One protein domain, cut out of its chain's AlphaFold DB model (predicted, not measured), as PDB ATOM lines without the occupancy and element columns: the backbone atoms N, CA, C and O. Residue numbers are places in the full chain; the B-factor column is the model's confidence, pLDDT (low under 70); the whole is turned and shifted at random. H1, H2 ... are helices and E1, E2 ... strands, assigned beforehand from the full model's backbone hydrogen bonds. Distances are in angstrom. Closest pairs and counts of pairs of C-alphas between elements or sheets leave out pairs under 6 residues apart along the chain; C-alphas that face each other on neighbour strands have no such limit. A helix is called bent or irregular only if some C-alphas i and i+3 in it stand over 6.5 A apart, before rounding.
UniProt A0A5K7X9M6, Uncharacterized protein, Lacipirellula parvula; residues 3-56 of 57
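What this domain is: This is residues 3 to 56 of the 57 residues of an uncharacterized protein of Lacipirellula parvula (UniProt A0A5K7X9M6). A small hairpin of two strands, E1 and E2, stands at one end of a single long helix, H1, and hairpin and helix together make an L. The helix is a long arm that makes most of the length, sticking out with residues 27 to 54 free of the rest, and there is no packed core between the two parts. The printed part has 54 residues, with two named strands and one named helix in the order E1, E2, H1; the two-stranded sheet has the order E1 - E2 and is antiparallel, and the class is mixed, helices and strands. The whole is extended, with a radius of gyration of the C-alphas of 19.8 A, and the C-alphas span 59 by 27 by 11 A along their three main axes.

How they stand to each other: After residues 3 to 6 comes E1, residues 7 to 12, and a tight link of 2 residues joins it to E2, residues 15 to 20. E1 and E2 form a hairpin of antiparallel neighbour strands, with 155 degrees between their N-to-C directions. Of the C-alphas that face each other, those of Val 7 and Leu 20 are 4.4 A apart and those of Gln 12 and Phe 15 are 5.0 A apart. N of residue 10 and O of residue 17 are within hydrogen-bond range at 2.9 A, as are N of residue 17 and O of residue 10 at 2.8 A. A second tight link of 2 residues leads from E2 to H1, residues 23 to 54. The closest C-alphas of E2 and H1 are those of Leu 20 and Glu 26, 7.1 A apart, the 1 pair within 8 A, while their centres are 28.2 A apart. E1 and H1 are apart. Every O i to N i+4 pair inside H1 is within hydrogen-bond range.

Where its parts are: E1 begins with C-alpha 7 at (42.669, 54.106, 120.946) and measures 15.7 A from first to last C-alpha. E2 measures 16.8 A and ends with C-alpha 20 at (39.268, 56.820, 121.830). H1 has 32 residues, is not bent, and measures 46.9 A from C-alpha 23 to C-alpha 54, the latter at (-5.580, 47.329, 125.098).

The domain as a whole: The two C-alphas farthest apart are those of Gly 13 and Arg 56, 60.0 A. The printed part has no cut, and neither link is long. Residues 11 to 16 stand free, as do residues 27 to 56, of which 27 to 54 belong to H1. The mean pLDDT of the printed part is 89.9, and the model's confidence is low, under 70, at residue 3 and residues 54 to 56.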
ATOM      1  N   SER A   3      47.678  49.731 118.684       67.94
ATOM      2  CA  SER A   3      48.657  49.754 117.584       67.94
ATOM      3  C   SER A   3      48.118  50.317 116.265       67.94
ATOM      4  O   SER A   3      48.897  50.627 115.377       67.94
ATOM      5  N   THR A   4      46.794  50.436 116.126       74.50
ATOM      6  CA  THR A   4      46.124  50.914 114.908       74.50
ATOM      7  C   THR A   4      45.709  52.387 115.012       74.50
ATOM      8  O   THR A   4      44.988  52.861 114.149       74.50
ATOM      9  N   GLY A   5      46.107  53.100 116.078       79.44
ATOM     10  CA  GLY A   5      45.838  54.537 116.268       79.44
ATOM     11  C   GLY A   5      44.414  54.902 116.706       79.44
ATOM     12  O   GLY A   5      44.133  56.063 116.973       79.44
ATOM     13  N   LEU A   6      43.514  53.922 116.827       85.00
ATOM     14  CA  LEU A   6      42.100  54.160 117.152       85.00
ATOM     15  C   LEU A   6      41.886  54.491 118.634       85.00
ATOM     16  O   LEU A   6      40.979  55.239 119.003       85.00
ATOM     17  N   VAL A   7      42.724  53.912 119.497       89.62
ATOM     18  CA  VAL A   7      42.669  54.106 120.946       89.62
ATOM     19  C   VAL A   7      44.057  54.367 121.512       89.62
ATOM     20  O   VAL A   7      45.028  53.711 121.143       89.62
ATOM     21  N   THR A   8      44.139  55.261 122.489       90.69
ATOM     22  CA  THR A   8      45.303  55.352 123.373       90.69
ATOM     23  C   THR A   8      45.186  54.330 124.493       90.69
ATOM     24  O   THR A   8      44.086  54.005 124.943       90.69
ATOM     25  N   ARG A   9      46.329  53.825 124.964       92.06
ATOM     26  CA  ARG A   9      46.415  52.906 126.102       92.06
ATOM     27  C   ARG A   9      47.281  53.514 127.197       92.06
ATOM     28  O   ARG A   9      48.438  53.844 126.953       92.06
ATOM     29  N   ARG A  10      46.764  53.566 128.424       92.44
ATOM     30  CA  ARG A  10      47.506  53.973 129.626       92.44
ATOM     31  C   ARG A  10      47.505  52.843 130.650       92.44
ATOM     32  O   ARG A  10      46.445  52.351 131.022       92.44
ATOM     33  N   LYS A  11      48.680  52.446 131.144       93.38
ATOM     34  CA  LYS A  11      48.789  51.505 132.270       93.38
ATOM     35  C   LYS A  11      48.493  52.238 133.585       93.38
ATOM     36  O   LYS A  11      49.050  53.306 133.824       93.38
ATOM     37  N   GLN A  12      47.640  51.665 134.428       94.12
ATOM     38  CA  GLN A  12      47.323  52.157 135.769       94.12
ATOM     39  C   GLN A  12      47.414  50.986 136.754       94.12
ATOM     40  O   GLN A  12      46.476  50.208 136.906       94.12
ATOM     41  N   GLY A  13      48.577  50.829 137.394       92.69
ATOM     42  CA  GLY A  13      48.861  49.660 138.230       92.69
ATOM     43  C   GLY A  13      48.782  48.362 137.418       92.69
ATOM     44  O   GLY A  13      49.488  48.207 136.417       92.69
ATOM     45  N   SER A  14      47.908  47.448 137.842       95.00
ATOM     46  CA  SER A  14      47.575  46.207 137.130       95.00
ATOM     47  C   SER A  14      46.576  46.401 135.980       95.00
ATOM     48  O   SER A  14      46.435  45.509 135.146       95.00
ATOM     49  N   PHE A  15      45.911  47.555 135.892       94.50
ATOM     50  CA  PHE A  15      44.892  47.835 134.882       94.50
ATOM     51  C   PHE A  15      45.466  48.533 133.644       94.50
ATOM     52  O   PHE A  15      46.512  49.189 133.679       94.50
ATOM     53  N   ALA A  16      44.742  48.422 132.531       93.75
ATOM     54  CA  ALA A  16      44.971  49.202 131.323       93.75
ATOM     55  C   ALA A  16      43.706  49.993 130.989       93.75
ATOM     56  O   ALA A  16      42.650  49.411 130.758       93.75
ATOM     57  N   LEU A  17      43.831  51.316 130.961       93.19
ATOM     58  CA  LEU A  17      42.782  52.228 130.533       93.19
ATOM     59  C   LEU A  17      42.927  52.495 129.038       93.19
ATOM     60  O   LEU A  17      44.041  52.724 128.555       93.19
ATOM     61  N   TYR A  18      41.802  52.505 128.331       92.12
ATOM     62  CA  TYR A  18      41.740  52.837 126.914       92.12
ATOM     63  C   TYR A  18      40.860  54.060 126.707       92.12
ATOM     64  O   TYR A  18      39.824  54.201 127.355       92.12
ATOM     65  N   ARG A  19      41.270  54.938 125.795       91.38
ATOM     66  CA  ARG A  19      40.479  56.097 125.375       91.38
ATOM     67  C   ARG A  19      40.490  56.179 123.858       91.38
ATOM     68  O   ARG A  19      41.550  55.995 123.263       91.38
ATOM     69  N   LEU A  20      39.342  56.477 123.252       91.31
ATOM     70  CA  LEU A  20      39.268  56.820 121.830       91.31
ATOM     71  C   LEU A  20      40.219  57.988 121.533       91.31
ATOM     72  O   LEU A  20      40.257  58.966 122.281       91.31
ATOM     73  N   GLN A  21      41.025  57.847 120.486       89.81
ATOM     74  CA  GLN A  21      41.951  58.889 120.032       89.81
ATOM     75  C   GLN A  21      41.539  59.473 118.681       89.81
ATOM     76  O   GLN A  21      41.885  60.611 118.376       89.81
ATOM     77  N   ASP A  22      40.816  58.694 117.881       88.81
ATOM     78  CA  ASP A  22      40.399  59.092 116.549       88.81
ATOM     79  C   ASP A  22      39.111  59.947 116.616       88.81
ATOM     80  O   ASP A  22      38.058  59.430 117.009       88.81
ATOM     81  N   PRO A  23      39.158  61.237 116.222       89.19
ATOM     82  CA  PRO A  23      37.992  62.120 116.249       89.19
ATOM     83  C   PRO A  23      36.903  61.707 115.248       89.19
ATOM     84  O   PRO A  23      35.741  62.089 115.398       89.19
ATOM     85  N   VAL A  24      37.245  60.934 114.213       91.56
ATOM     86  CA  VAL A  24      36.264  60.370 113.282       91.56
ATOM     87  C   VAL A  24      35.466  59.274 113.977       91.56
ATOM     88  O   VAL A  24      34.243  59.246 113.845       91.56
ATOM     89  N   LEU A  25      36.119  58.415 114.768       91.81
ATOM     90  CA  LEU A  25      35.412  57.402 115.555       91.81
ATOM     91  C   LEU A  25      34.474  58.028 116.585       91.81
ATOM     92  O   LEU A  25      33.365  57.533 116.748       91.81
ATOM     93  N   GLU A  26      34.881  59.116 117.239       91.75
ATOM     94  CA  GLU A  26      34.019  59.830 118.189       91.75
ATOM     95  C   GLU A  26      32.723  60.308 117.514       91.75
ATOM     96  O   GLU A  26      31.629  59.986 117.977       91.75
ATOM     97  N   LYS A  27      32.831  60.938 116.337       94.38
ATOM     98  CA  LYS A  27      31.668  61.364 115.539       94.38
ATOM     99  C   LYS A  27      30.801  60.197 115.066       94.38
ATOM    100  O   LYS A  27      29.579  60.293 115.083       94.38
ATOM    101  N   ILE A  28      31.409  59.091 114.634       95.56
ATOM    102  CA  ILE A  28      30.661  57.892 114.229       95.56
ATOM    103  C   ILE A  28      29.887  57.330 115.423       95.56
ATOM    104  O   ILE A  28      28.708  57.005 115.286       95.56
ATOM    105  N   CYS A  29      30.526  57.245 116.591       94.69
ATOM    106  CA  CYS A  29      29.875  56.799 117.816       94.69
ATOM    107  C   CYS A  29      28.677  57.687 118.162       94.69
ATOM    108  O   CYS A  29      27.605  57.155 118.437       94.69
ATOM    109  N   GLU A  30      28.822  59.011 118.099       96.38
ATOM    110  CA  GLU A  30      27.716  59.945 118.336       96.38
ATOM    111  C   GLU A  30      26.547  59.714 117.372       96.38
ATOM    112  O   GLU A  30      25.410  59.550 117.818       96.38
ATOM    113  N   LEU A  31      26.821  59.623 116.068       98.00
ATOM    114  CA  LEU A  31      25.795  59.413 115.041       98.00
ATOM    115  C   LEU A  31      25.045  58.087 115.230       98.00
ATOM    116  O   LEU A  31      23.815  58.046 115.153       98.00
ATOM    117  N   VAL A  32      25.771  57.001 115.501       97.88
ATOM    118  CA  VAL A  32      25.173  55.680 115.737       97.88
ATOM    119  C   VAL A  32      24.328  55.695 117.007       97.88
ATOM    120  O   VAL A  32      23.179  55.253 116.982       97.88
ATOM    121  N   CYS A  33      24.857  56.237 118.104       98.12
ATOM    122  CA  CYS A  33      24.128  56.348 119.366       98.12
ATOM    123  C   CYS A  33      22.854  57.184 119.214       98.12
ATOM    124  O   CYS A  33      21.811  56.829 119.764       98.12
ATOM    125  N   GLU A  34      22.908  58.273 118.445       98.31
ATOM    126  CA  GLU A  34      21.734  59.092 118.180       98.31
ATOM    127  C   GLU A  34      20.676  58.332 117.369       98.31
ATOM    128  O   GLU A  34      19.493  58.393 117.715       98.31
ATOM    129  N   SER A  35      21.081  57.589 116.334       98.31
ATOM    130  CA  SER A  35      20.164  56.745 115.558       98.31
ATOM    131  C   SER A  35      19.480  55.709 116.447       98.31
ATOM    132  O   SER A  35      18.253  55.647 116.489       98.31
ATOM    133  N   LEU A  36      20.262  54.962 117.235       98.25
ATOM    134  CA  LEU A  36      19.743  53.941 118.146       98.25
ATOM    135  C   LEU A  36      18.762  54.530 119.166       98.25
ATOM    136  O   LEU A  36      17.712  53.944 119.431       98.25
ATOM    137  N   ARG A  37      19.068  55.712 119.717       98.31
ATOM    138  CA  ARG A  37      18.166  56.416 120.638       98.31
ATOM    139  C   ARG A  37      16.836  56.755 119.965       98.31
ATOM    140  O   ARG A  37      15.784  56.509 120.552       98.31
ATOM    141  N   ARG A  38      16.868  57.309 118.748       98.06
ATOM    142  CA  ARG A  38      15.656  57.670 117.987       98.06
ATOM    143  C   ARG A  38      14.793  56.440 117.697       98.06
ATOM    144  O   ARG A  38      13.574  56.498 117.869       98.06
ATOM    145  N   ASP A  39      15.420  55.334 117.312       97.94
ATOM    146  CA  ASP A  39      14.725  54.078 117.020       97.94
ATOM    147  C   ASP A  39      14.049  53.510 118.271       97.94
ATOM    148  O   ASP A  39      12.857  53.178 118.241       97.94
ATOM    149  N   LEU A  40      14.770  53.498 119.395       97.81
ATOM    150  CA  LEU A  40      14.246  53.050 120.681       97.81
ATOM    151  C   LEU A  40      13.081  53.929 121.158       97.81
ATOM    152  O   LEU A  40      12.048  53.417 121.588       97.81
ATOM    153  N   GLU A  41      13.197  55.254 121.049       97.69
ATOM    154  CA  GLU A  41      12.116  56.185 121.394       97.69
ATOM    155  C   GLU A  41      10.861  55.946 120.547       97.69
ATOM    156  O   GLU A  41       9.735  55.949 121.064       97.69
ATOM    157  N   ALA A  42      11.038  55.706 119.245       96.88
ATOM    158  CA  ALA A  42       9.940  55.386 118.347       96.88
ATOM    159  C   ALA A  42       9.266  54.063 118.740       96.88
ATOM    160  O   ALA A  42       8.033  53.982 118.755       96.88
ATOM    161  N   GLU A  43      10.049  53.048 119.101       96.56
ATOM    162  CA  GLU A  43       9.544  51.756 119.555       96.56
ATOM    163  C   GLU A  43       8.768  51.865 120.867       96.56
ATOM    164  O   GLU A  43       7.607  51.452 120.935       96.56
ATOM    165  N   VAL A  44       9.336  52.521 121.879       96.25
ATOM    166  CA  VAL A  44       8.665  52.763 123.162       96.25
ATOM    167  C   VAL A  44       7.350  53.516 122.953       96.25
ATOM    168  O   VAL A  44       6.324  53.166 123.543       96.25
ATOM    169  N   LYS A  45       7.327  54.523 122.070       95.00
ATOM    170  CA  LYS A  45       6.106  55.273 121.742       95.00
ATOM    171  C   LYS A  45       5.048  54.389 121.078       95.00
ATOM    172  O   LYS A  45       3.863  54.544 121.391       95.00
ATOM    173  N   ARG A  46       5.438  53.476 120.179       92.88
ATOM    174  CA  ARG A  46       4.530  52.487 119.569       92.88
ATOM    175  C   ARG A  46       3.969  51.539 120.630       92.88
ATOM    176  O   ARG A  46       2.750  51.446 120.761       92.88
ATOM    177  N   ASN A  47       4.830  50.942 121.448       91.94
ATOM    178  CA  ASN A  47       4.437  49.982 122.481       91.94
ATOM    179  C   ASN A  47       3.507  50.626 123.523       91.94
ATOM    180  O   ASN A  47       2.453  50.081 123.844       91.94
ATOM    181  N   LYS A  48       3.800  51.857 123.962       90.62
ATOM    182  CA  LYS A  48       2.926  52.621 124.870       90.62
ATOM    183  C   LYS A  48       1.545  52.900 124.269       90.62
ATOM    184  O   LYS A  48       0.551  52.881 124.993       90.62
ATOM    185  N   LYS A  49       1.446  53.165 122.958       86.25
ATOM    186  CA  LYS A  49       0.148  53.324 122.275       86.25
ATOM    187  C   LYS A  49      -0.643  52.016 122.244       86.25
ATOM    188  O   LYS A  49      -1.854  52.063 122.443       86.25
ATOM    189  N   LEU A  50       0.024  50.884 122.014       85.06
ATOM    190  CA  LEU A  50      -0.607  49.561 122.019       85.06
ATOM    191  C   LEU A  50      -1.155  49.213 123.408       85.06
ATOM    192  O   LEU A  50      -2.335  48.897 123.523       85.06
ATOM    193  N   LEU A  51      -0.357  49.405 124.464       82.62
ATOM    194  CA  LEU A  51      -0.799  49.191 125.848       82.62
ATOM    195  C   LEU A  51      -2.006  50.071 126.219       82.62
ATOM    196  O   LEU A  51      -2.956  49.603 126.837       82.62
ATOM    197  N   ARG A  52      -2.027  51.341 125.785       79.94
ATOM    198  CA  ARG A  52      -3.176  52.241 126.019       79.94
ATOM    199  C   ARG A  52      -4.433  51.854 125.242       79.94
ATOM    200  O   ARG A  52      -5.527  52.160 125.706       79.94
ATOM    201  N   LYS A  53      -4.295  51.242 124.061       72.62
ATOM    202  CA  LYS A  53      -5.435  50.729 123.285       72.62
ATOM    203  C   LYS A  53      -6.000  49.442 123.894       72.62
ATOM    204  O   LYS A  53      -7.212  49.294 123.892       72.62
ATOM    205  N   GLY A  54      -5.152  48.572 124.444       66.25
ATOM    206  CA  GLY A  54      -5.580  47.329 125.098       66.25
ATOM    207  C   GLY A  54      -6.276  47.517 126.452       66.25
ATOM    208  O   GLY A  54      -7.022  46.644 126.864       66.25
ATOM    209  N   GLY A  55      -6.077  48.655 127.131       60.75
ATOM    210  CA  GLY A  55      -6.743  48.986 128.404       60.75
ATOM    211  C   GLY A  55      -8.105  49.687 128.277       60.75
ATOM    212  O   GLY A  55      -8.645  50.135 129.283       60.75
ATOM    213  N   ARG A  56      -8.639  49.848 127.058       57.53
ATOM    214  CA  ARG A  56     -10.038  50.239 126.813       57.53
ATOM    215  C   ARG A  56     -10.784  49.029 126.261       57.53
ATOM    216  O   ARG A  56     -11.036  48.961 125.058       57.53
TER     217      ARG A  56